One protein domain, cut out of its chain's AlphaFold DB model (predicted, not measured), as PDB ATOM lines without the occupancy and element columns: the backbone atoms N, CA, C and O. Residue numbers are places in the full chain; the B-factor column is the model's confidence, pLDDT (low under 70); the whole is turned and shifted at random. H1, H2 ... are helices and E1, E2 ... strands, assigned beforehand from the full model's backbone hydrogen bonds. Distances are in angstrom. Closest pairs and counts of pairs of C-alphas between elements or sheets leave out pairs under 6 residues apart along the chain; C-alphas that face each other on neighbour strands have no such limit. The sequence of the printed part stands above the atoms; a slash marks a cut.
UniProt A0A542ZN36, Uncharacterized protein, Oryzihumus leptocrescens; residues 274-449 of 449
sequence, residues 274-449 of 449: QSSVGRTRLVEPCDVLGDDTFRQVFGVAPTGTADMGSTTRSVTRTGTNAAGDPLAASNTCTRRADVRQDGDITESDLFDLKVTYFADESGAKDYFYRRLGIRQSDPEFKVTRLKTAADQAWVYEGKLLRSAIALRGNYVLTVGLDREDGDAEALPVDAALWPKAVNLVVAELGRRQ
ATOM      1  N   GLN A 274       4.695  29.116   6.639       64.38
ATOM      2  CA  GLN A 274       5.074  29.343   5.237       64.38
ATOM      3  C   GLN A 274       6.194  28.401   4.780       64.38
ATOM      4  O   GLN A 274       7.191  28.212   5.466       64.38
ATOM      5  N   SER A 275       6.044  27.847   3.572       70.81
ATOM      6  CA  SER A 275       7.031  26.979   2.908       70.81
ATOM      7  C   SER A 275       7.905  27.719   1.877       70.81
ATOM      8  O   SER A 275       8.696  27.095   1.162       70.81
ATOM      9  N   SER A 276       7.744  29.041   1.752       74.44
ATOM     10  CA  SER A 276       8.462  29.886   0.792       74.44
ATOM     11  C   SER A 276       8.576  31.344   1.248       74.44
ATOM     12  O   SER A 276       7.715  31.853   1.963       74.44
ATOM     13  N   VAL A 277       9.602  32.043   0.751       75.88
ATOM     14  CA  VAL A 277       9.709  33.512   0.782       75.88
ATOM     15  C   VAL A 277       9.338  34.039  -0.603       75.88
ATOM     16  O   VAL A 277      10.082  33.872  -1.570       75.88
ATOM     17  N   GLY A 278       8.148  34.630  -0.738       78.94
ATOM     18  CA  GLY A 278       7.585  34.930  -2.056       78.94
ATOM     19  C   GLY A 278       7.420  33.643  -2.873       78.94
ATOM     20  O   GLY A 278       6.730  32.718  -2.444       78.94
ATOM     21  N   ARG A 279       8.078  33.566  -4.037       80.19
ATOM     22  CA  ARG A 279       8.103  32.360  -4.892       80.19
ATOM     23  C   ARG A 279       9.265  31.407  -4.586       80.19
ATOM     24  O   ARG A 279       9.387  30.375  -5.237       80.19
ATOM     25  N   THR A 280      10.120  31.741  -3.627       81.62
ATOM     26  CA  THR A 280      11.359  31.009  -3.349       81.62
ATOM     27  C   THR A 280      11.121  29.949  -2.295       81.62
ATOM     28  O   THR A 280      10.842  30.275  -1.143       81.62
ATOM     29  N   ARG A 281      11.221  28.675  -2.682       82.88
ATOM     30  CA  ARG A 281      11.026  27.542  -1.774       82.88
ATOM     31  C   ARG A 281      12.136  27.492  -0.728       82.88
ATOM     32  O   ARG A 281      13.309  27.673  -1.050       82.88
ATOM     33  N   LEU A 282      11.763  27.209   0.507       80.06
ATOM     34  CA  LEU A 282      12.716  27.018   1.591       80.06
ATOM     35  C   LEU A 282      13.414  25.666   1.468       80.06
ATOM     36  O   LEU A 282      12.821  24.702   0.979       80.06
ATOM     37  N   VAL A 283      14.662  25.597   1.920       80.75
ATOM     38  CA  VAL A 283      15.435  24.352   1.947       80.75
ATOM     39  C   VAL A 283      15.986  24.091   3.342       80.75
ATOM     40  O   VAL A 283      16.291  25.021   4.088       80.75
ATOM     41  N   GLU A 284      16.130  22.817   3.680       81.56
ATOM     42  CA  GLU A 284      16.757  22.394   4.929       81.56
ATOM     43  C   GLU A 284      18.284  22.379   4.737       81.56
ATOM     44  O   GLU A 284      18.798  21.580   3.945       81.56
ATOM     45  N   PRO A 285      19.045  23.273   5.392       84.50
ATOM     46  CA  PRO A 285      20.475  23.416   5.130       84.50
ATOM     47  C   PRO A 285      21.274  22.181   5.565       84.50
ATOM     48  O   PRO A 285      22.202  21.799   4.860       84.50
ATOM     49  N   CYS A 286      20.893  21.495   6.649       85.12
ATOM     50  CA  CYS A 286      21.572  20.262   7.078       85.12
ATOM     51  C   CYS A 286      21.312  19.063   6.160       85.12
ATOM     52  O   CYS A 286      22.057  18.085   6.171       85.12
ATOM     53  N   ASP A 287      20.285  19.164   5.324       82.12
ATOM     54  CA  ASP A 287      19.973  18.215   4.262       82.12
ATOM     55  C   ASP A 287      20.868  18.452   3.036       82.12
ATOM     56  O   ASP A 287      21.308  17.507   2.380       82.12
ATOM     57  N   VAL A 288      21.169  19.723   2.741       84.81
ATOM     58  CA  VAL A 288      22.124  20.125   1.698       84.81
ATOM     59  C   VAL A 288      23.560  19.788   2.126       84.81
ATOM     60  O   VAL A 288      24.317  19.194   1.353       84.81
ATOM     61  N   LEU A 289      23.920  20.097   3.375       84.25
ATOM     62  CA  LEU A 289      25.188  19.728   4.016       84.25
ATOM     63  C   LEU A 289      25.104  18.336   4.684       84.25
ATOM     64  O   LEU A 289      25.534  18.126   5.821       84.25
ATOM     65  N   GLY A 290      24.537  17.364   3.965       84.31
ATOM     66  CA  GLY A 290      24.484  15.968   4.404       84.31
ATOM     67  C   GLY A 290      25.873  15.322   4.498       84.31
ATOM     68  O   GLY A 290      26.869  15.887   4.049       84.31
ATOM     69  N   ASP A 291      25.946  14.117   5.067       85.00
ATOM     70  CA  ASP A 291      27.223  13.447   5.382       85.00
ATOM     71  C   ASP A 291      28.083  13.208   4.134       85.00
ATOM     72  O   ASP A 291      29.302  13.351   4.182       85.00
ATOM     73  N   ASP A 292      27.451  12.889   3.000       84.19
ATOM     74  CA  ASP A 292      28.149  12.673   1.732       84.19
ATOM     75  C   ASP A 292      28.693  13.975   1.147       84.19
ATOM     76  O   ASP A 292      29.847  14.007   0.720       84.19
ATOM     77  N   THR A 293      27.901  15.055   1.153       82.31
ATOM     78  CA  THR A 293      28.377  16.385   0.742       82.31
ATOM     79  C   THR A 293      29.543  16.798   1.630       82.31
ATOM     80  O   THR A 293      30.607  17.138   1.122       82.31
ATOM     81  N   PHE A 294      29.384  16.687   2.950       83.44
ATOM     82  CA  PHE A 294      30.412  17.024   3.925       83.44
ATOM     83  C   PHE A 294      31.706  16.232   3.674       83.44
ATOM     84  O   PHE A 294      32.768  16.821   3.472       83.44
ATOM     85  N   ARG A 295      31.620  14.902   3.553       84.19
ATOM     86  CA  ARG A 295      32.778  14.035   3.285       84.19
ATOM     87  C   ARG A 295      33.433  14.326   1.935       84.19
ATOM     88  O   ARG A 295      34.654  14.303   1.831       84.19
ATOM     89  N   GLN A 296      32.658  14.606   0.888       81.25
ATOM     90  CA  GLN A 296      33.208  14.939  -0.433       81.25
ATOM     91  C   GLN A 296      33.958  16.270  -0.450       81.25
ATOM     92  O   GLN A 296      34.878  16.446  -1.264       81.25
ATOM     93  N   VAL A 297      33.539  17.207   0.396       75.25
ATOM     94  CA  VAL A 297      34.172  18.515   0.518       75.25
ATOM     95  C   VAL A 297      35.421  18.434   1.391       75.25
ATOM     96  O   VAL A 297      36.464  18.928   0.967       75.25
ATOM     97  N   PHE A 298      35.337  17.784   2.551       72.75
ATOM     98  CA  PHE A 298      36.369  17.879   3.593       72.75
ATOM     99  C   PHE A 298      37.227  16.623   3.751       72.75
ATOM    100  O   PHE A 298      38.220  16.640   4.466       72.75
ATOM    101  N   GLY A 299      36.872  15.518   3.095       76.19
ATOM    102  CA  GLY A 299      37.606  14.253   3.192       76.19
ATOM    103  C   GLY A 299      37.432  13.519   4.526       76.19
ATOM    104  O   GLY A 299      37.903  12.391   4.650       76.19
ATOM    105  N   VAL A 300      36.723  14.112   5.488       78.81
ATOM    106  CA  VAL A 300      36.441  13.553   6.817       78.81
ATOM    107  C   VAL A 300      34.938  13.388   7.035       78.81
ATOM    108  O   VAL A 300      34.122  14.031   6.371       78.81
ATOM    109  N   ALA A 301      34.559  12.481   7.933       83.06
ATOM    110  CA  ALA A 301      33.168  12.338   8.342       83.06
ATOM    111  C   ALA A 301      32.815  13.418   9.382       83.06
ATOM    112  O   ALA A 301      33.656  13.731  10.225       83.06
ATOM    113  N   PRO A 302      31.595  13.975   9.339       85.00
ATOM    114  CA  PRO A 302      31.115  14.848  10.401       85.00
ATOM    115  C   PRO A 302      30.881  14.047  11.688       85.00
ATOM    116  O   PRO A 302      30.710  12.823  11.650       85.00
ATOM    117  N   THR A 303      30.824  14.739  12.822       81.81
ATOM    118  CA  THR A 303      30.329  14.168  14.077       81.81
ATOM    119  C   THR A 303      28.835  13.834  13.964       81.81
ATOM    120  O   THR A 303      28.142  14.209  13.009       81.81
ATOM    121  N   GLY A 304      28.322  13.096  14.953       78.12
ATOM    122  CA  GLY A 304      26.912  12.700  15.006       78.12
ATOM    123  C   GLY A 304      25.932  13.833  15.330       78.12
ATOM    124  O   GLY A 304      24.728  13.610  15.238       78.12
ATOM    125  N   THR A 305      26.420  15.023  15.687       82.06
ATOM    126  CA  THR A 305      25.612  16.190  16.066       82.06
ATOM    127  C   THR A 305      25.618  17.258  14.974       82.06
ATOM    128  O   THR A 305      26.575  17.396  14.207       82.06
ATOM    129  N   ALA A 306      24.523  18.006  14.876       84.94
ATOM    130  CA  ALA A 306      24.417  19.170  14.007       84.94
ATOM    131  C   ALA A 306      23.554  20.246  14.664       84.94
ATOM    132  O   ALA A 306      22.591  19.921  15.358       84.94
ATOM    133  N   ASP A 307      23.872  21.503  14.375       85.31
ATOM    134  CA  ASP A 307      23.058  22.646  14.772       85.31
ATOM    135  C   ASP A 307      22.331  23.194  13.553       85.31
ATOM    136  O   ASP A 307      22.902  23.316  12.468       85.31
ATOM    137  N   MET A 308      21.068  23.551  13.712       85.19
ATOM    138  CA  MET A 308      20.262  24.152  12.668       85.19
ATOM    139  C   MET A 308      19.562  25.387  13.200       85.19
ATOM    140  O   MET A 308      18.877  25.326  14.208       85.19
ATOM    141  N   GLY A 309      19.695  26.504  12.494       82.44
ATOM    142  CA  GLY A 309      19.022  27.754  12.830       82.44
ATOM    143  C   GLY A 309      18.061  28.184  11.732       82.44
ATOM    144  O   GLY A 309      18.287  27.924  10.549       82.44
ATOM    145  N   SER A 310      16.996  28.884  12.105       78.12
ATOM    146  CA  SER A 310      16.058  29.504  11.166       78.12
ATOM    147  C   SER A 310      15.657  30.899  11.642       78.12
ATOM    148  O   SER A 310      15.359  31.095  12.815       78.12
ATOM    149  N   THR A 311      15.661  31.881  10.738       72.00
ATOM    150  CA  THR A 311      15.219  33.265  10.992       72.00
ATOM    151  C   THR A 311      14.026  33.586  10.099       72.00
ATOM    152  O   THR A 311      14.136  33.518   8.869       72.00
ATOM    153  N   THR A 312      12.894  33.954  10.703       59.28
ATOM    154  CA  THR A 312      11.586  33.899  10.035       59.28
ATOM    155  C   THR A 312      11.339  34.969   8.969       59.28
ATOM    156  O   THR A 312      10.666  34.659   7.985       59.28
ATOM    157  N   ARG A 313      11.846  36.210   9.087       57.41
ATOM    158  CA  ARG A 313      11.684  37.271   8.060       57.41
ATOM    159  C   ARG A 313      12.819  38.295   8.058       57.41
ATOM    160  O   ARG A 313      13.536  38.444   9.037       57.41
ATOM    161  N   SER A 314      12.913  39.038   6.948       49.72
ATOM    162  CA  SER A 314      13.766  40.222   6.807       49.72
ATOM    163  C   SER A 314      13.389  41.309   7.810       49.72
ATOM    164  O   SER A 314      12.363  41.961   7.620       49.72
ATOM    165  N   VAL A 315      14.213  41.544   8.833       50.28
ATOM    166  CA  VAL A 315      13.966  42.621   9.807       50.28
ATOM    167  C   VAL A 315      15.114  43.613   9.819       50.28
ATOM    168  O   VAL A 315      16.269  43.261  10.044       50.28
ATOM    169  N   THR A 316      14.795  44.881   9.570       44.41
ATOM    170  CA  THR A 316      15.720  45.988   9.805       44.41
ATOM    171  C   THR A 316      15.813  46.186  11.311       44.41
ATOM    172  O   THR A 316      14.872  46.684  11.924       44.41
ATOM    173  N   ARG A 317      16.928  45.780  11.925       42.56
ATOM    174  CA  ARG A 317      17.156  46.010  13.354       42.56
ATOM    175  C   ARG A 317      17.281  47.520  13.583       42.56
ATOM    176  O   ARG A 317      18.303  48.125  13.270       42.56
ATOM    177  N   THR A 318      16.229  48.159  14.084       38.94
ATOM    178  CA  THR A 318      16.274  49.570  14.487       38.94
ATOM    179  C   THR A 318      16.912  49.672  15.874       38.94
ATOM    180  O   THR A 318      16.208  49.642  16.877       38.94
ATOM    181  N   GLY A 319      18.249  49.758  15.932       35.72
ATOM    182  CA  GLY A 319      19.016  49.904  17.179       35.72
ATOM    183  C   GLY A 319      20.450  50.435  16.992       35.72
ATOM    184  O   GLY A 319      21.292  49.762  16.408       35.72
ATOM    185  N   THR A 320      20.658  51.661  17.494       37.09
ATOM    186  CA  THR A 320      21.871  52.486  17.767       37.09
ATOM    187  C   THR A 320      23.001  52.689  16.754       37.09
ATOM    188  O   THR A 320      23.633  53.741  16.848       37.09
ATOM    189  N   ASN A 321      23.229  51.838  15.752       35.41
ATOM    190  CA  ASN A 321      24.242  52.116  14.720       35.41
ATOM    191  C   ASN A 321      23.579  52.366  13.356       35.41
ATOM    192  O   ASN A 321      22.713  51.616  12.921       35.41
ATOM    193  N   ALA A 322      23.972  53.463  12.698       36.94
ATOM    194  CA  ALA A 322      23.284  54.152  11.596       36.94
ATOM    195  C   ALA A 322      23.154  53.395  10.249       36.94
ATOM    196  O   ALA A 322      22.890  54.008   9.218       36.94
ATOM    197  N   ALA A 323      23.285  52.074  10.241       43.12
ATOM    198  CA  ALA A 323      22.957  51.214   9.113       43.12
ATOM    199  C   ALA A 323      22.490  49.867   9.675       43.12
ATOM    200  O   ALA A 323      23.281  48.942   9.839       43.12
ATOM    201  N   GLY A 324      21.211  49.775  10.046       45.88
ATOM    202  CA  GLY A 324      20.609  48.498  10.412       45.88
ATOM    203  C   GLY A 324      20.624  47.588   9.189       45.88
ATOM    204  O   GLY A 324      19.792  47.753   8.299       45.88
ATOM    205  N   ASP A 325      21.586  46.670   9.114       48.16
ATOM    206  CA  ASP A 325      21.587  45.638   8.084       48.16
ATOM    207  C   ASP A 325      20.290  44.826   8.246       48.16
ATOM    208  O   ASP A 325      20.042  44.290   9.331       48.16
ATOM    209  N   PRO A 326      19.429  44.739   7.216       55.09
ATOM    210  CA  PRO A 326      18.250  43.898   7.300       55.09
ATOM    211  C   PRO A 326      18.698  42.446   7.493       55.09
ATOM    212  O   PRO A 326      19.410  41.884   6.652       55.09
ATOM    213  N   LEU A 327      18.282  41.839   8.607       61.22
ATOM    214  CA  LEU A 327      18.460  40.418   8.887       61.22
ATOM    215  C   LEU A 327      17.561  39.638   7.942       61.22
ATOM    216  O   LEU A 327      16.411  39.395   8.268       61.22
ATOM    217  N   ALA A 328      18.055  39.316   6.749       72.31
ATOM    218  CA  ALA A 328      17.290  38.583   5.750       72.31
ATOM    219  C   ALA A 328      16.877  37.193   6.257       72.31
ATOM    220  O   ALA A 328      17.637  36.532   6.966       72.31
ATOM    221  N   ALA A 329      15.691  36.752   5.832       79.12
ATOM    222  CA  ALA A 329      15.182  35.406   6.069       79.12
ATOM    223  C   ALA A 329      16.249  34.363   5.687       79.12
ATOM    224  O   ALA A 329      16.753  34.371   4.557       79.12
ATOM    225  N   SER A 330      16.621  33.485   6.618       85.50
ATOM    226  CA  SER A 330      17.715  32.538   6.394       85.50
ATOM    227  C   SER A 330      17.615  31.287   7.244       85.50
ATOM    228  O   SER A 330      17.113  31.357   8.360       85.50
ATOM    229  N   ASN A 331      18.172  30.188   6.738       86.75
ATOM    230  CA  ASN A 331      18.438  28.981   7.512       86.75
ATOM    231  C   ASN A 331      19.938  28.753   7.607       86.75
ATOM    232  O   ASN A 331      20.667  29.043   6.654       86.75
ATOM    233  N   THR A 332      20.386  28.193   8.718       88.56
ATOM    234  CA  THR A 332      21.773  27.808   8.954       88.56
ATOM    235  C   THR A 332      21.861  26.331   9.298       88.56
ATOM    236  O   THR A 332      20.939  25.776   9.885       88.56
ATOM    237  N   CYS A 333      22.958  25.696   8.913       89.19
ATOM    238  CA  CYS A 333      23.376  24.409   9.439       89.19
ATOM    239  C   CYS A 333      24.837  24.502   9.837       89.19
ATOM    240  O   CYS A 333      25.647  24.886   8.994       89.19
ATOM    241  N   THR A 334      25.159  24.101  11.055       89.38
ATOM    242  CA  THR A 334      26.525  23.956  11.536       89.38
ATOM    243  C   THR A 334      26.802  22.484  11.781       89.38
ATOM    244  O   THR A 334      25.983  21.759  12.352       89.38
ATOM    245  N   ARG A 335      27.945  22.008  11.292       87.38
ATOM    246  CA  ARG A 335      28.397  20.630  11.489       87.38
ATOM    247  C   ARG A 335      29.835  20.611  11.946       87.38
ATOM    248  O   ARG A 335      30.668  21.311  11.381       87.38
ATOM    249  N   ARG A 336      30.121  19.756  12.918       85.94
ATOM    250  CA  ARG A 336      31.460  19.574  13.465       85.94
ATOM    251  C   ARG A 336      32.165  18.407  12.785       85.94
ATOM    252  O   ARG A 336      31.524  17.424  12.407       85.94
ATOM    253  N   ALA A 337      33.480  18.495  12.656       82.50
ATOM    254  CA  ALA A 337      34.347  17.348  12.419       82.50
ATOM    255  C   ALA A 337      35.477  17.347  13.443       82.50
ATOM    256  O   ALA A 337      36.111  18.376  13.658       82.50
ATOM    257  N   ASP A 338      35.731  16.179  14.027       79.38
ATOM    258  CA  ASP A 338      36.830  15.978  14.964       79.38
ATOM    259  C   ASP A 338      37.969  15.231  14.273       79.38
ATOM    260  O   ASP A 338      37.773  14.151  13.702       79.38
ATOM    261  N   VAL A 339      39.175  15.780  14.363       70.94
ATOM    262  CA  VAL A 339      40.411  15.072  14.032       70.94
ATOM    263  C   VAL A 339      40.907  14.401  15.299       70.94
ATOM    264  O   VAL A 339      41.073  15.046  16.334       70.94
ATOM    265  N   ARG A 340      41.134  13.088  15.216       69.88
ATOM    266  CA  ARG A 340      41.637  12.296  16.337       69.88
ATOM    267  C   ARG A 340      43.050  11.802  16.078       69.88
ATOM    268  O   ARG A 340      43.318  11.242  15.012       69.88
ATOM    269  N   GLN A 341      43.911  11.926  17.081       68.12
ATOM    270  CA  GLN A 341      45.231  11.306  17.124       68.12
ATOM    271  C   GLN A 341      45.309  10.432  18.376       68.12
ATOM    272  O   GLN A 341      44.988  10.881  19.468       68.12
ATOM    273  N   ASP A 342      45.679   9.162  18.207       72.44
ATOM    274  CA  ASP A 342      45.787   8.184  19.304       72.44
ATOM    275  C   ASP A 342      44.506   8.005  20.153       72.44
ATOM    276  O   ASP A 342      44.554   7.526  21.280       72.44
ATOM    277  N   GLY A 343      43.339   8.325  19.580       64.88
ATOM    278  CA  GLY A 343      42.025   8.215  20.230       64.88
ATOM    279  C   GLY A 343      41.505   9.528  20.819       64.88
ATOM    280  O   GLY A 343      40.284   9.685  20.933       64.88
ATOM    281  N   ASP A 344      42.400  10.483  21.065       66.31
ATOM    282  CA  ASP A 344      42.088  11.806  21.599       66.31
ATOM    283  C   ASP A 344      41.734  12.787  20.479       66.31
ATOM    284  O   ASP A 344      42.298  12.736  19.384       66.31
ATOM    285  N   ILE A 345      40.783  13.684  20.747       65.69
ATOM    286  CA  ILE A 345      40.441  14.777  19.832       65.69
ATOM    287  C   ILE A 345      41.573  15.799  19.894       65.69
ATOM    288  O   ILE A 345      41.808  16.410  20.935       65.69
ATOM    289  N   THR A 346      42.276  15.969  18.782       64.19
ATOM    290  CA  THR A 346      43.364  16.945  18.660       64.19
ATOM    291  C   THR A 346      42.910  18.249  18.026       64.19
ATOM    292  O   THR A 346      43.546  19.273  18.245       64.19
ATOM    293  N   GLU A 347      41.837  18.219  17.233       68.50
ATOM    294  CA  GLU A 347      41.298  19.395  16.551       68.50
ATOM    295  C   GLU A 347      39.809  19.209  16.258       68.50
ATOM    296  O   GLU A 347      39.366  18.097  15.952       68.50
ATOM    297  N   SER A 348      39.056  20.305  16.313       70.56
ATOM    298  CA  SER A 348      37.649  20.344  15.931       70.56
ATOM    299  C   SER A 348      37.381  21.551  15.041       70.56
ATOM    300  O   SER A 348      37.631  22.693  15.426       70.56
ATOM    301  N   ASP A 349      36.837  21.284  13.860       75.25
ATOM    302  CA  ASP A 349      36.424  22.305  12.902       75.25
ATOM    303  C   ASP A 349      34.892  22.358  12.828       75.25
ATOM    304  O   ASP A 349      34.221  21.317  12.784       75.25
ATOM    305  N   LEU A 350      34.340  23.571  12.774       80.00
ATOM    306  CA  LEU A 350      32.919  23.833  12.566       80.00
ATOM    307  C   LEU A 350      32.694  24.323  11.137       80.00
ATOM    308  O   LEU A 350      33.390  25.201  10.631       80.00
ATOM    309  N   PHE A 351      31.691  23.759  10.479       81.94
ATOM    310  CA  PHE A 351      31.326  24.111   9.116       81.94
ATOM    311  C   PHE A 351      29.912  24.638   9.067       81.94
ATOM    312  O   PHE A 351      28.965  23.908   9.362       81.94
ATOM    313  N   ASP A 352      29.784  25.865   8.585       88.00
ATOM    314  CA  ASP A 352      28.521  26.578   8.536       88.00
ATOM    315  C   ASP A 352      28.013  26.669   7.106       88.00
ATOM    316  O   ASP A 352      28.686  27.183   6.214       88.00
ATOM    317  N   LEU A 353      26.780  26.244   6.873       88.62
ATOM    318  CA  LEU A 353      26.026  26.569   5.676       88.62
ATOM    319  C   LEU A 353      24.886  27.505   6.051       88.62
ATOM    320  O   LEU A 353      23.930  27.088   6.694       88.62
ATOM    321  N   LYS A 354      24.929  28.741   5.561       90.12
ATOM    322  CA  LYS A 354      23.815  29.686   5.623       90.12
ATOM    323  C   LYS A 354      23.160  29.834   4.255       90.12
ATOM    324  O   LYS A 354      23.811  30.225   3.288       90.12
ATOM    325  N   VAL A 355      21.855  29.599   4.185       89.12
ATOM    326  CA  VAL A 355      21.017  29.841   3.006       89.12
ATOM    327  C   VAL A 355      20.123  31.039   3.291       89.12
ATOM    328  O   VAL A 355      19.291  30.994   4.190       89.12
ATOM    329  N   THR A 356      20.294  32.119   2.534       89.00
ATOM    330  CA  THR A 356      19.494  33.347   2.644       89.00
ATOM    331  C   THR A 356      18.521  33.435   1.473       89.00
ATOM    332  O   THR A 356      18.924  33.236   0.325       89.00
ATOM    333  N   TYR A 357      17.255  33.742   1.755       86.75
ATOM    334  CA  TYR A 357      16.154  33.668   0.794       86.75
ATOM    335  C   TYR A 357      15.643  35.053   0.400       86.75
ATOM    336  O   TYR A 357      15.424  35.915   1.249       86.75
ATOM    337  N   PHE A 358      15.368  35.236  -0.891       85.88
ATOM    338  CA  PHE A 358      14.797  36.468  -1.436       85.88
ATOM    339  C   PHE A 358      13.553  36.161  -2.261       85.88
ATOM    340  O   PHE A 358      13.428  35.076  -2.816       85.88
ATOM    341  N   ALA A 359      12.614  37.104  -2.357       84.31
ATOM    342  CA  ALA A 359      11.410  36.919  -3.171       84.31
ATOM    343  C   ALA A 359      11.717  36.870  -4.682       84.31
ATOM    344  O   ALA A 359      10.980  36.234  -5.440       84.31
ATOM    345  N   ASP A 360      12.807  37.520  -5.095       83.81
ATOM    346  CA  ASP A 360      13.296  37.602  -6.465       83.81
ATOM    347  C   ASP A 360      14.835  37.683  -6.522       83.81
ATOM    348  O   ASP A 360      15.522  37.910  -5.520       83.81
ATOM    349  N   GLU A 361      15.374  37.490  -7.724       86.38
ATOM    350  CA  GLU A 361      16.812  37.482  -7.999       86.38
ATOM    351  C   GLU A 361      17.447  38.872  -7.835       86.38
ATOM    352  O   GLU A 361      18.638  38.977  -7.542       86.38
ATOM    353  N   SER A 362      16.674  39.951  -7.991       85.31
ATOM    354  CA  SER A 362      17.187  41.315  -7.831       85.31
ATOM    355  C   SER A 362      17.555  41.586  -6.375       85.31
ATOM    356  O   SER A 362      18.639  42.103  -6.106       85.31
ATOM    357  N   GLY A 363      16.691  41.194  -5.435       83.00
ATOM    358  CA  GLY A 363      16.970  41.278  -4.003       83.00
ATOM    359  C   GLY A 363      18.168  40.419  -3.593       83.00
ATOM    360  O   GLY A 363      19.018  40.873  -2.826       83.00
ATOM    361  N   ALA A 364      18.287  39.213  -4.160       85.06
ATOM    362  CA  ALA A 364      19.429  38.336  -3.913       85.06
ATOM    363  C   ALA A 364      20.749  38.937  -4.433       85.06
ATOM    364  O   ALA A 364      21.753  38.930  -3.719       85.06
ATOM    365  N   LYS A 365      20.744  39.517  -5.642       85.19
ATOM    366  CA  LYS A 365      21.899  40.223  -6.229       85.19
ATOM    367  C   LYS A 365      22.316  41.432  -5.404       85.19
ATOM    368  O   LYS A 365      23.504  41.579  -5.119       85.19
ATOM    369  N   ASP A 366      21.361  42.272  -5.015       82.88
ATOM    370  CA  ASP A 366      21.624  43.441  -4.173       82.88
ATOM    371  C   ASP A 366      22.267  43.028  -2.843       82.88
ATOM    372  O   ASP A 366      23.331  43.531  -2.481       82.88
ATOM    373  N   TYR A 367      21.692  42.033  -2.160       83.12
ATOM    374  CA  TYR A 367      22.255  41.511  -0.917       83.12
ATOM    375  C   TYR A 367      23.661  40.935  -1.108       83.12
ATOM    376  O   TYR A 367      24.565  41.254  -0.334       83.12
ATOM    377  N   PHE A 368      23.864  40.114  -2.142       83.94
ATOM    378  CA  PHE A 368      25.167  39.538  -2.470       83.94
ATOM    379  C   PHE A 368      26.217  40.639  -2.662       83.94
ATOM    380  O   PHE A 368      27.247  40.636  -1.988       83.94
ATOM    381  N   TYR A 369      25.942  41.630  -3.514       81.44
ATOM    382  CA  TYR A 369      26.888  42.711  -3.780       81.44
ATOM    383  C   TYR A 369      27.100  43.638  -2.583       81.44
ATOM    384  O   TYR A 369      28.241  44.042  -2.347       81.44
ATOM    385  N   ARG A 370      26.066  43.907  -1.777       79.44
ATOM    386  CA  ARG A 370      26.207  44.646  -0.516       79.44
ATOM    387  C   ARG A 370      27.122  43.912   0.461       79.44
ATOM    388  O   ARG A 370      28.040  44.529   0.994       79.44
ATOM    389  N   ARG A 371      26.942  42.601   0.667       75.69
ATOM    390  CA  ARG A 371      27.805  41.813   1.569       75.69
ATOM    391  C   ARG A 371      29.254  41.776   1.095       75.69
ATOM    392  O   ARG A 371      30.155  41.870   1.925       75.69
ATOM    393  N   LEU A 372      29.488  41.706  -0.217       73.38
ATOM    394  CA  LEU A 372      30.840  41.834  -0.764       73.38
ATOM    395  C   LEU A 372      31.428  43.227  -0.525       73.38
ATOM    396  O   LEU A 372      32.589  43.315  -0.143       73.38
ATOM    397  N   GLY A 373      30.642  44.290  -0.711       69.00
ATOM    398  CA  GLY A 373      31.074  45.665  -0.446       69.00
ATOM    399  C   GLY A 373      31.452  45.893   1.019       69.00
ATOM    400  O   GLY A 373      32.535  46.400   1.286       69.00
ATOM    401  N   ILE A 374      30.615  45.433   1.959       65.75
ATOM    402  CA  ILE A 374      30.879  45.516   3.408       65.75
ATOM    403  C   ILE A 374      32.186  44.793   3.762       65.75
ATOM    404  O   ILE A 374      33.037  45.345   4.453       65.75
ATOM    405  N   ARG A 375      32.388  43.573   3.248       66.38
ATOM    406  CA  ARG A 375      33.627  42.815   3.494       66.38
ATOM    407  C   ARG A 375      34.850  43.449   2.830       66.38
ATOM    408  O   ARG A 375      35.937  43.329   3.362       66.38
ATOM    409  N   GLN A 376      34.704  44.118   1.686       65.44
ATOM    410  CA  GLN A 376      35.811  44.830   1.033       65.44
ATOM    411  C   GLN A 376      36.223  46.111   1.763       65.44
ATOM    412  O   GLN A 376      37.364  46.541   1.613       65.44
ATOM    413  N   SER A 377      35.306  46.743   2.499       66.44
ATOM    414  CA  SER A 377      35.611  47.941   3.289       66.44
ATOM    415  C   SER A 377      36.326  47.648   4.607       66.44
ATOM    416  O   SER A 377      36.855  48.573   5.219       66.44
ATOM    417  N   ASP A 378      36.349  46.388   5.037       65.44
ATOM    418  CA  ASP A 378      37.040  45.960   6.245       65.44
ATOM    419  C   ASP A 378      38.498  45.578   5.908       65.44
ATOM    420  O   ASP A 378      38.714  44.674   5.095       65.44
ATOM    421  N   PRO A 379      39.510  46.263   6.477       66.62
ATOM    422  CA  PRO A 379      40.917  46.050   6.134       66.62
ATOM    423  C   PRO A 379      41.440  44.654   6.494       66.62
ATOM    424  O   PRO A 379      42.470  44.244   5.952       66.62
ATOM    425  N   GLU A 380      40.760  43.922   7.379       65.62
ATOM    426  CA  GLU A 380      41.139  42.556   7.751       65.62
ATOM    427  C   GLU A 380      40.725  41.535   6.684       65.62
ATOM    428  O   GLU A 380      41.320  40.453   6.589       65.62
ATOM    429  N   PHE A 381      39.773  41.896   5.816       62.72
ATOM    430  CA  PHE A 381      39.220  40.999   4.814       62.72
ATOM    431  C   PHE A 381      39.663  41.337   3.390       62.72
ATOM    432  O   PHE A 381      39.660  42.477   2.928       62.72
ATOM    433  N   LYS A 382      39.980  40.295   2.620       67.62
ATOM    434  CA  LYS A 382      40.224  40.390   1.180       67.62
ATOM    435  C   LYS A 382      39.183  39.570   0.437       67.62
ATOM    436  O   LYS A 382      39.118  38.354   0.576       67.62
ATOM    437  N   VAL A 383      38.394  40.218  -0.413       68.25
ATOM    438  CA  VAL A 383      37.416  39.531  -1.266       68.25
ATOM    439  C   VAL A 383      38.025  39.262  -2.637       68.25
ATOM    440  O   VAL A 383      38.348  40.199  -3.369       68.25
ATOM    441  N   THR A 384      38.143  37.990  -3.017       67.25
ATOM    442  CA  THR A 384      38.603  37.594  -4.356       67.25
ATOM    443  C   THR A 384      37.436  37.020  -5.152       67.25
ATOM    444  O   THR A 384      36.854  36.001  -4.781       67.25
ATOM    445  N   ARG A 385      37.104  37.652  -6.282       63.22
ATOM    446  CA  ARG A 385      36.181  37.074  -7.268       63.22
ATOM    447  C   ARG A 385      36.940  36.175  -8.231       63.22
ATOM    448  O   ARG A 385      37.968  36.582  -8.773       63.22
ATOM    449  N   LEU A 386      36.408  34.985  -8.499       53.44
ATOM    450  CA  LEU A 386      36.900  34.180  -9.614       53.44
ATOM    451  C   LEU A 386      36.372  34.769 -10.917       53.44
ATOM    452  O   LEU A 386      35.174  34.983 -11.077       53.44
ATOM    453  N   LYS A 387      37.274  34.994 -11.876       46.75
ATOM    454  CA  LYS A 387      36.939  35.553 -13.196       46.75
ATOM    455  C   LYS A 387      35.902  34.727 -13.974       46.75
ATOM    456  O   LYS A 387      35.302  35.250 -14.903       46.75
ATOM    457  N   THR A 388      35.712  33.458 -13.621       45.75
ATOM    458  CA  THR A 388      34.878  32.490 -14.346       45.75
ATOM    459  C   THR A 388      33.491  32.271 -13.738       45.75
ATOM    460  O   THR A 388      32.677  31.595 -14.359       45.75
ATOM    461  N   ALA A 389      33.192  32.843 -12.566       60.25
ATOM    462  CA  ALA A 389      31.902  32.692 -11.895       60.25
ATOM    463  C   ALA A 389      31.423  34.053 -11.366       60.25
ATOM    464  O   ALA A 389      31.778  34.459 -10.262       60.25
ATOM    465  N   ALA A 390      30.621  34.771 -12.164       60.25
ATOM    466  CA  ALA A 390      30.090  36.095 -11.805       60.25
ATOM    467  C   ALA A 390      29.233  36.088 -10.520       60.25
ATOM    468  O   ALA A 390      29.101  37.122  -9.861       60.25
ATOM    469  N   ASP A 391      28.732  34.906 -10.155       76.50
ATOM    470  CA  ASP A 391      27.825  34.659  -9.038       76.50
ATOM    471  C   ASP A 391      28.520  33.983  -7.840       76.50
ATOM    472  O   ASP A 391      27.858  33.421  -6.972       76.50
ATOM    473  N   GLN A 392      29.857  33.988  -7.771       75.50
ATOM    474  CA  GLN A 392      30.614  33.422  -6.646       75.50
ATOM    475  C   GLN A 392      31.746  34.354  -6.200       75.50
ATOM    476  O   GLN A 392      32.389  35.031  -7.007       75.50
ATOM    477  N   ALA A 393      32.015  34.377  -4.899       71.00
ATOM    478  CA  ALA A 393      33.094  35.152  -4.306       71.00
ATOM    479  C   ALA A 393      33.691  34.446  -3.083       71.00
ATOM    480  O   ALA A 393      32.987  33.796  -2.314       71.00
ATOM    481  N   TRP A 394      34.994  34.633  -2.884       73.94
ATOM    482  CA  TRP A 394      35.753  34.083  -1.759       73.94
ATOM    483  C   TRP A 394      36.136  35.209  -0.807       73.94
ATOM    484  O   TRP A 394      36.634  36.248  -1.257       73.94
ATOM    485  N   VAL A 395      35.910  35.008   0.489       63.72
ATOM    486  CA  VAL A 395      36.181  35.992   1.542       63.72
ATOM    487  C   VAL A 395      37.322  35.481   2.416       63.72
ATOM    488  O   VAL A 395      37.168  34.531   3.184       63.72
ATOM    489  N   TYR A 396      38.473  36.130   2.292       62.91
ATOM    490  CA  TYR A 396      39.674  35.838   3.066       62.91
ATOM    491  C   TYR A 396      39.785  36.796   4.248       62.91
ATOM    492  O   TYR A 396      39.422  37.958   4.101       62.91
ATOM    493  N   GLU A 397      40.338  36.333   5.361       58.16
ATOM    494  CA  GLU A 397      40.788  37.127   6.506       58.16
ATOM    495  C   GLU A 397      42.315  36.972   6.601       58.16
ATOM    496  O   GLU A 397      42.841  35.867   6.776       58.16
ATOM    497  N   GLY A 398      43.062  38.047   6.345       62.66
ATOM    498  CA  GLY A 398      44.506  37.950   6.107       62.66
ATOM    499  C   GLY A 398      44.854  36.999   4.944       62.66
ATOM    500  O   GLY A 398      44.593  37.302   3.777       62.66
ATOM    501  N   LYS A 399      45.488  35.853   5.247       59.34
ATOM    502  CA  LYS A 399      45.811  34.785   4.269       59.34
ATOM    503  C   LYS A 399      44.849  33.590   4.319       59.34
ATOM    504  O   LYS A 399      44.942  32.724   3.451       59.34
ATOM    505  N   LEU A 400      43.962  33.526   5.310       61.62
ATOM    506  CA  LEU A 400      43.090  32.379   5.543       61.62
ATOM    507  C   LEU A 400      41.751  32.588   4.835       61.62
ATOM    508  O   LEU A 400      41.133  33.643   4.948       61.62
ATOM    509  N   LEU A 401      41.301  31.585   4.084       63.69
ATOM    510  CA  LEU A 401      39.967  31.593   3.491       63.69
ATOM    511  C   LEU A 401      38.959  31.163   4.562       63.69
ATOM    512  O   LEU A 401      38.961  30.005   4.964       63.69
ATOM    513  N   ARG A 402      38.136  32.105   5.036       71.38
ATOM    514  CA  ARG A 402      37.168  31.879   6.125       71.38
ATOM    515  C   ARG A 402      35.789  31.492   5.626       71.38
ATOM    516  O   ARG A 402      35.077  30.727   6.264       71.38
ATOM    517  N   SER A 403      35.383  32.076   4.504       77.94
ATOM    518  CA  SER A 403      34.067  31.806   3.947       77.94
ATOM    519  C   SER A 403      34.012  32.012   2.445       77.94
ATOM    520  O   SER A 403      34.824  32.707   1.825       77.94
ATOM    521  N   ALA A 404      32.995  31.407   1.861       81.31
ATOM    522  CA  ALA A 404      32.645  31.510   0.470       81.31
ATOM    523  C   ALA A 404      31.193  31.934   0.336       81.31
ATOM    524  O   ALA A 404      30.331  31.429   1.051       81.31
ATOM    525  N   ILE A 405      30.919  32.838  -0.597       84.38
ATOM    526  CA  ILE A 405      29.573  33.343  -0.846       84.38
ATOM    527  C   ILE A 405      29.208  33.052  -2.298       84.38
ATOM    528  O   ILE A 405      29.977  33.358  -3.212       84.38
ATOM    529  N   ALA A 406      28.023  32.494  -2.519       86.75
ATOM    530  CA  ALA A 406      27.491  32.227  -3.847       86.75
ATOM    531  C   ALA A 406      26.056  32.726  -3.993       86.75
ATOM    532  O   ALA A 406      25.237  32.601  -3.088       86.75
ATOM    533  N   LEU A 407      25.753  33.262  -5.164       86.25
ATOM    534  CA  LEU A 407      24.423  33.635  -5.605       86.25
ATOM    535  C   LEU A 407      23.884  32.529  -6.524       86.25
ATOM    536  O   LEU A 407      24.562  32.075  -7.446       86.25
ATOM    537  N   ARG A 408      22.647  32.091  -6.292       87.38
ATOM    538  CA  ARG A 408      21.961  31.121  -7.155       87.38
ATOM    539  C   ARG A 408      20.486  31.478  -7.243       87.38
ATOM    540  O   ARG A 408      19.730  31.160  -6.335       87.38
ATOM    541  N   GLY A 409      20.065  32.110  -8.339       87.00
ATOM    542  CA  GLY A 409      18.683  32.578  -8.490       87.00
ATOM    543  C   GLY A 409      18.277  33.469  -7.311       87.00
ATOM    544  O   GLY A 409      18.917  34.481  -7.047       87.00
ATOM    545  N   ASN A 410      17.262  33.049  -6.558       89.00
ATOM    546  CA  ASN A 410      16.733  33.801  -5.418       89.00
ATOM    547  C   ASN A 410      17.410  33.461  -4.069       89.00
ATOM    548  O   ASN A 410      16.887  33.817  -3.011       89.00
ATOM    549  N   TYR A 411      18.538  32.746  -4.096       88.06
ATOM    550  CA  TYR A 411      19.270  32.298  -2.912       88.06
ATOM    551  C   TYR A 411      20.652  32.948  -2.849       88.06
ATOM    552  O   TYR A 411      21.360  33.011  -3.857       88.06
ATOM    553  N   VAL A 412      21.068  33.353  -1.648       88.62
ATOM    554  CA  VAL A 412      22.471  33.659  -1.339       88.62
ATOM    555  C   VAL A 412      22.970  32.651  -0.314       88.62
ATOM    556  O   VAL A 412      22.431  32.547   0.787       88.62
ATOM    557  N   LEU A 413      23.990  31.899  -0.700       89.12
ATOM    558  CA  LEU A 413      24.631  30.858   0.086       89.12
ATOM    559  C   LEU A 413      25.912  31.415   0.687       89.12
ATOM    560  O   LEU A 413      26.722  31.989  -0.039       89.12
ATOM    561  N   THR A 414      26.120  31.191   1.976       87.75
ATOM    562  CA  THR A 414      27.411  31.395   2.627       87.75
ATOM    563  C   THR A 414      27.857  30.065   3.202       87.75
ATOM    564  O   THR A 414      27.138  29.484   4.008       87.75
ATOM    565  N   VAL A 415      29.027  29.594   2.786       85.31
ATOM    566  CA  VAL A 415      29.706  28.453   3.402       85.31
ATOM    567  C   VAL A 415      30.850  29.015   4.236       85.31
ATOM    568  O   VAL A 415      31.652  29.785   3.709       85.31
ATOM    569  N   GLY A 416      30.899  28.691   5.520       82.12
ATOM    570  CA  GLY A 416      31.906  29.142   6.473       82.12
ATOM    571  C   GLY A 416      32.642  27.972   7.111       82.12
ATOM    572  O   GLY A 416      32.139  26.850   7.134       82.12
ATOM    573  N   LEU A 417      33.852  28.260   7.580       75.19
ATOM    574  CA  LEU A 417      34.620  27.421   8.488       75.19
ATOM    575  C   LEU A 417      34.902  28.280   9.719       75.19
ATOM    576  O   LEU A 417      35.622  29.282   9.605       75.19
ATOM    577  N   ASP A 418      34.346  27.887  10.855       69.56
ATOM    578  CA  ASP A 418      34.651  28.479  12.151       69.56
ATOM    579  C   ASP A 418      35.453  27.497  13.013       69.56
ATOM    580  O   ASP A 418      35.370  26.278  12.836       69.56
ATOM    581  N   ARG A 419      36.273  28.024  13.921       62.00
ATOM    582  CA  ARG A 419      37.054  27.220  14.868       62.00
ATOM    583  C   ARG A 419      36.607  27.505  16.278       62.00
ATOM    584  O   ARG A 419      36.582  28.658  16.692       62.00
ATOM    585  N   GLU A 420      36.324  26.439  17.013       52.03
ATOM    586  CA  GLU A 420      35.898  26.549  18.405       52.03
ATOM    587  C   GLU A 420      37.063  26.986  19.321       52.03
ATOM    588  O   GLU A 420      36.840  27.714  20.285       52.03
ATOM    589  N   ASP A 421      38.317  26.661  18.958       46.19
ATOM    590  CA  ASP A 421      39.507  26.934  19.774       46.19
ATOM    591  C   ASP A 421      40.469  27.944  19.123       46.19
ATOM    592  O   ASP A 421      41.112  27.685  18.104       46.19
ATOM    593  N   GLY A 422      40.597  29.118  19.748       41.00
ATOM    594  CA  GLY A 422      41.376  30.263  19.256       41.00
ATOM    595  C   GLY A 422      42.906  30.113  19.236       41.00
ATOM    596  O   GLY A 422      43.570  31.045  18.788       41.00
ATOM    597  N   ASP A 423      43.465  28.979  19.678       39.88
ATOM    598  CA  ASP A 423      44.914  28.801  19.887       39.88
ATOM    599  C   ASP A 423      45.572  27.688  19.034       39.88
ATOM    600  O   ASP A 423      46.799  27.568  19.039       39.88
ATOM    601  N   ALA A 424      44.814  26.888  18.272       44.59
ATOM    602  CA  ALA A 424      45.378  25.833  17.416       44.59
ATOM    603  C   ALA A 424      45.709  26.343  15.996       44.59
ATOM    604  O   ALA A 424      44.923  27.065  15.374       44.59
ATOM    605  N   GLU A 425      46.887  25.971  15.466       44.59
ATOM    606  CA  GLU A 425      47.245  26.231  14.066       44.59
ATOM    607  C   GLU A 425      46.205  25.603  13.143       44.59
ATOM    608  O   GLU A 425      45.808  24.457  13.304       44.59
ATOM    609  N   ALA A 426      45.775  26.379  12.158       50.31
ATOM    610  CA  ALA A 426      44.718  25.975  11.268       50.31
ATOM    611  C   ALA A 426      44.993  24.655  10.539       50.31
ATOM    612  O   ALA A 426      45.994  24.608   9.822       50.31
ATOM    613  N   LEU A 427      44.043  23.705  10.507       49.00
ATOM    614  CA  LEU A 427      43.903  22.841   9.335       49.00
ATOM    615  C   LEU A 427      43.971  23.723   8.079       49.00
ATOM    616  O   LEU A 427      43.152  24.644   7.912       49.00
ATOM    617  N   PRO A 428      44.964  23.508   7.201       52.78
ATOM    618  CA  PRO A 428      45.039  24.219   5.946       52.78
ATOM    619  C   PRO A 428      43.925  23.669   5.064       52.78
ATOM    620  O   PRO A 428      44.125  22.721   4.307       52.78
ATOM    621  N   VAL A 429      42.726  24.250   5.156       57.44
ATOM    622  CA  VAL A 429      41.696  23.990   4.153       57.44
ATOM    623  C   VAL A 429      42.234  24.562   2.854       57.44
ATOM    624  O   VAL A 429      42.318  25.781   2.677       57.44
ATOM    625  N   ASP A 430      42.660  23.661   1.971       64.31
ATOM    626  CA  ASP A 430      43.178  24.018   0.662       64.31
ATOM    627  C   ASP A 430      42.174  24.961  -0.010       64.31
ATOM    628  O   ASP A 430      40.986  24.653  -0.149       64.31
ATOM    629  N   ALA A 431      42.648  26.138  -0.422       65.38
ATOM    630  CA  ALA A 431      41.834  27.121  -1.121       65.38
ATOM    631  C   ALA A 431      41.157  26.526  -2.373       65.38
ATOM    632  O   ALA A 431      40.147  27.062  -2.826       65.38
ATOM    633  N   ALA A 432      41.666  25.411  -2.912       69.50
ATOM    634  CA  ALA A 432      41.050  24.649  -3.994       69.50
ATOM    635  C   ALA A 432      39.792  23.851  -3.584       69.50
ATOM    636  O   ALA A 432      38.937  23.594  -4.439       69.50
ATOM    637  N   LEU A 433      39.626  23.484  -2.308       70.62
ATOM    638  CA  LEU A 433      38.447  22.754  -1.814       70.62
ATOM    639  C   LEU A 433      37.210  23.645  -1.725       70.62
ATOM    640  O   LEU A 433      36.095  23.177  -1.931       70.62
ATOM    641  N   TRP A 434      37.393  24.940  -1.500       72.38
ATOM    642  CA  TRP A 434      36.307  25.904  -1.364       72.38
ATOM    643  C   TRP A 434      35.457  26.069  -2.646       72.38
ATOM    644  O   TRP A 434      34.232  25.940  -2.558       72.38
ATOM    645  N   PRO A 435      36.040  26.238  -3.856       74.31
ATOM    646  CA  PRO A 435      35.321  26.127  -5.133       74.31
ATOM    647  C   PRO A 435      34.510  24.846  -5.266       74.31
ATOM    648  O   PRO A 435      33.361  24.877  -5.711       74.31
ATOM    649  N   LYS A 436      35.088  23.716  -4.855       75.69
ATOM    650  CA  LYS A 436      34.412  22.420  -4.891       75.69
ATOM    651  C   LYS A 436      33.235  22.386  -3.908       75.69
ATOM    652  O   LYS A 436      32.155  21.962  -4.307       75.69
ATOM    653  N   ALA A 437      33.417  22.891  -2.687       76.00
ATOM    654  CA  ALA A 437      32.392  23.002  -1.650       76.00
ATOM    655  C   ALA A 437      31.169  23.768  -2.138       76.00
ATOM    656  O   ALA A 437      30.056  23.243  -2.144       76.00
ATOM    657  N   VAL A 438      31.391  24.986  -2.626       79.38
ATOM    658  CA  VAL A 438      30.323  25.846  -3.134       79.38
ATOM    659  C   VAL A 438      29.626  25.200  -4.319       79.38
ATOM    660  O   VAL A 438      28.402  25.173  -4.354       79.38
ATOM    661  N   ASN A 439      30.371  24.650  -5.279       82.00
ATOM    662  CA  ASN A 439      29.763  24.020  -6.449       82.00
ATOM    663  C   ASN A 439      28.936  22.784  -6.076       82.00
ATOM    664  O   ASN A 439      27.866  22.592  -6.647       82.00
ATOM    665  N   LEU A 440      29.390  21.980  -5.111       81.06
ATOM    666  CA  LEU A 440      28.637  20.832  -4.602       81.06
ATOM    667  C   LEU A 440      27.357  21.275  -3.886       81.06
ATOM    668  O   LEU A 440      26.285  20.771  -4.214       81.06
ATOM    669  N   VAL A 441      27.440  22.263  -2.991       81.56
ATOM    670  CA  VAL A 441      26.277  22.834  -2.286       81.56
ATOM    671  C   VAL A 441      25.284  23.456  -3.274       81.56
ATOM    672  O   VAL A 441      24.086  23.200  -3.190       81.56
ATOM    673  N   VAL A 442      25.761  24.224  -4.259       82.25
ATOM    674  CA  VAL A 442      24.924  24.819  -5.315       82.25
ATOM    675  C   VAL A 442      24.266  23.738  -6.176       82.25
ATOM    676  O   VAL A 442      23.092  23.868  -6.526       82.25
ATOM    677  N   ALA A 443      24.992  22.672  -6.524       82.88
ATOM    678  CA  ALA A 443      24.452  21.559  -7.299       82.88
ATOM    679  C   ALA A 443      23.401  20.762  -6.513       82.88
ATOM    680  O   ALA A 443      22.383  20.370  -7.080       82.88
ATOM    681  N   GLU A 444      23.626  20.534  -5.218       79.94
ATOM    682  CA  GLU A 444      22.668  19.890  -4.314       79.94
ATOM    683  C   GLU A 444      21.406  20.745  -4.145       79.94
ATOM    684  O   GLU A 444      20.295  20.235  -4.282       79.94
ATOM    685  N   LEU A 445      21.559  22.060  -3.967       78.88
ATOM    686  CA  LEU A 445      20.435  22.996  -3.928       78.88
ATOM    687  C   LEU A 445      19.629  22.963  -5.235       78.88
ATOM    688  O   LEU A 445      18.402  22.931  -5.207       78.88
ATOM    689  N   GLY A 446      20.317  22.935  -6.381       77.75
ATOM    690  CA  GLY A 446      19.687  22.861  -7.699       77.75
ATOM    691  C   GLY A 446      18.932  21.556  -7.960       77.75
ATOM    692  O   GLY A 446      17.971  21.575  -8.717       77.75
ATOM    693  N   ARG A 447      19.322  20.438  -7.332       78.69
ATOM    694  CA  ARG A 447      18.604  19.151  -7.424       78.69
ATOM    695  C   ARG A 447      17.300  19.118  -6.618       78.69
ATOM    696  O   ARG A 447      16.486  18.226  -6.839       78.69
ATOM    697  N   ARG A 448      17.125  20.041  -5.668       70.25
ATOM    698  CA  ARG A 448      15.991  20.086  -4.726       70.25
ATOM    699  C   ARG A 448      14.917  21.117  -5.098       70.25
ATOM    700  O   ARG A 448      13.867  21.158  -4.451       70.25
ATOM    701  N   GLN A 449      15.198  21.945  -6.104       67.88
ATOM    702  CA  GLN A 449      14.243  22.840  -6.765       67.88
ATOM    703  C   GLN A 449      13.438  22.054  -7.792       67.88
ATOM    704  O   GLN A 449      12.205  22.263  -7.819       67.88
TER     705      GLN A 449
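What this domain is: This is residues 274 to 449 of the 449 residues of an uncharacterized protein of Oryzihumus leptocrescens (UniProt A0A542ZN36). One twisted sheet of seven strands makes the middle layer, with H3 over one face and H4, beside the short H1 and H2, over the other. The sheet's longest strands, E2 and E3, form a hairpin whose tip lies at one end of the model. The printed part has 176 residues, with four named helices and seven named strands in the order H1 H2 E1 E2 E3 H3 E4 E5 E6 E7 H4; the sheet order is E1 E2 E3 E7 E6 E5 E4, antiparallel throughout, and the class is mixed. The whole is compact, with a radius of gyration of the C-alphas of 16.5 A and spans of 50 by 37 by 37 A.

Where its parts are: Find C-alpha 285 at (20.475, 23.416, 5.130), where H1 begins, residues 285 to 288; H2 follows at 291 to 298. Next come E1, residues 305 to 311, 20.6 A; E2, 330 to 341, 36.4 A; and E3, 344 to 357, 39.8 A. H3 runs from C-alpha 361 at (16.812, 37.482, -7.999) through residue 377, 24.3 A. Then read E4, 381 to 385; E5, 392 to 397; E6, 400 to 408, 24.7 A; and E7, 411 to 419, 25.7 A. H4, 433 to 447, 20.9 A, ends at C-alpha 447 at (18.604, 19.151, -7.424).

How they stand to each other: Start with two meanders, each strand the antiparallel neighbour of the one before: E1 E2 E3 and E4 E5 E6 E7. Look for N 309 and O 332 at 3.0 A between E1 and E2, N 335 and O 351 at 2.9 A between E2 and E3, and N 352 and O 416 at 2.9 A between E3 and E7. Further across, find N 413 and O 406 at 2.8 A between E7 and E6, N 393 and O 405 at 2.8 A between E6 and E5, and N 382 and O 396 at 2.8 A between E5 and E4. H3 is on the sheet at a height of 8.5 A, over E7, E6 and E5, along the strands; the closest C-alphas of H3 and E7 are Ala 364 and Tyr 411, 6.1 A. On the opposite face H4, height 9.5 A, lies over E7 and E6, slantwise to the strands at 40 degrees to E7 on the local plane. H2 and H4 touch at a shallow tilt of 28 degrees, opposite ways, the closest C-alphas being Val 297 and Ala 437, 5.3 A. H1, on the same face as H4, only just touches it, with 3 pairs of C-alphas within 8 A, the closest Val 288 and Glu 444, 6.0 A. In H2, H3 and H4 every O i to N i+4 pair is within hydrogen-bond range; H1 is too short for one.

The domain as a whole: The C-alphas farthest apart are Ala 322 and Asp 342, 51.8 A. The printed part has no cut; the links E1 to E2 and E7 to H4 are long. The mean pLDDT of the printed part is 72.4, and 65 residues are under 70, among them 312 to 327, 373 to 390 and 418 to 432.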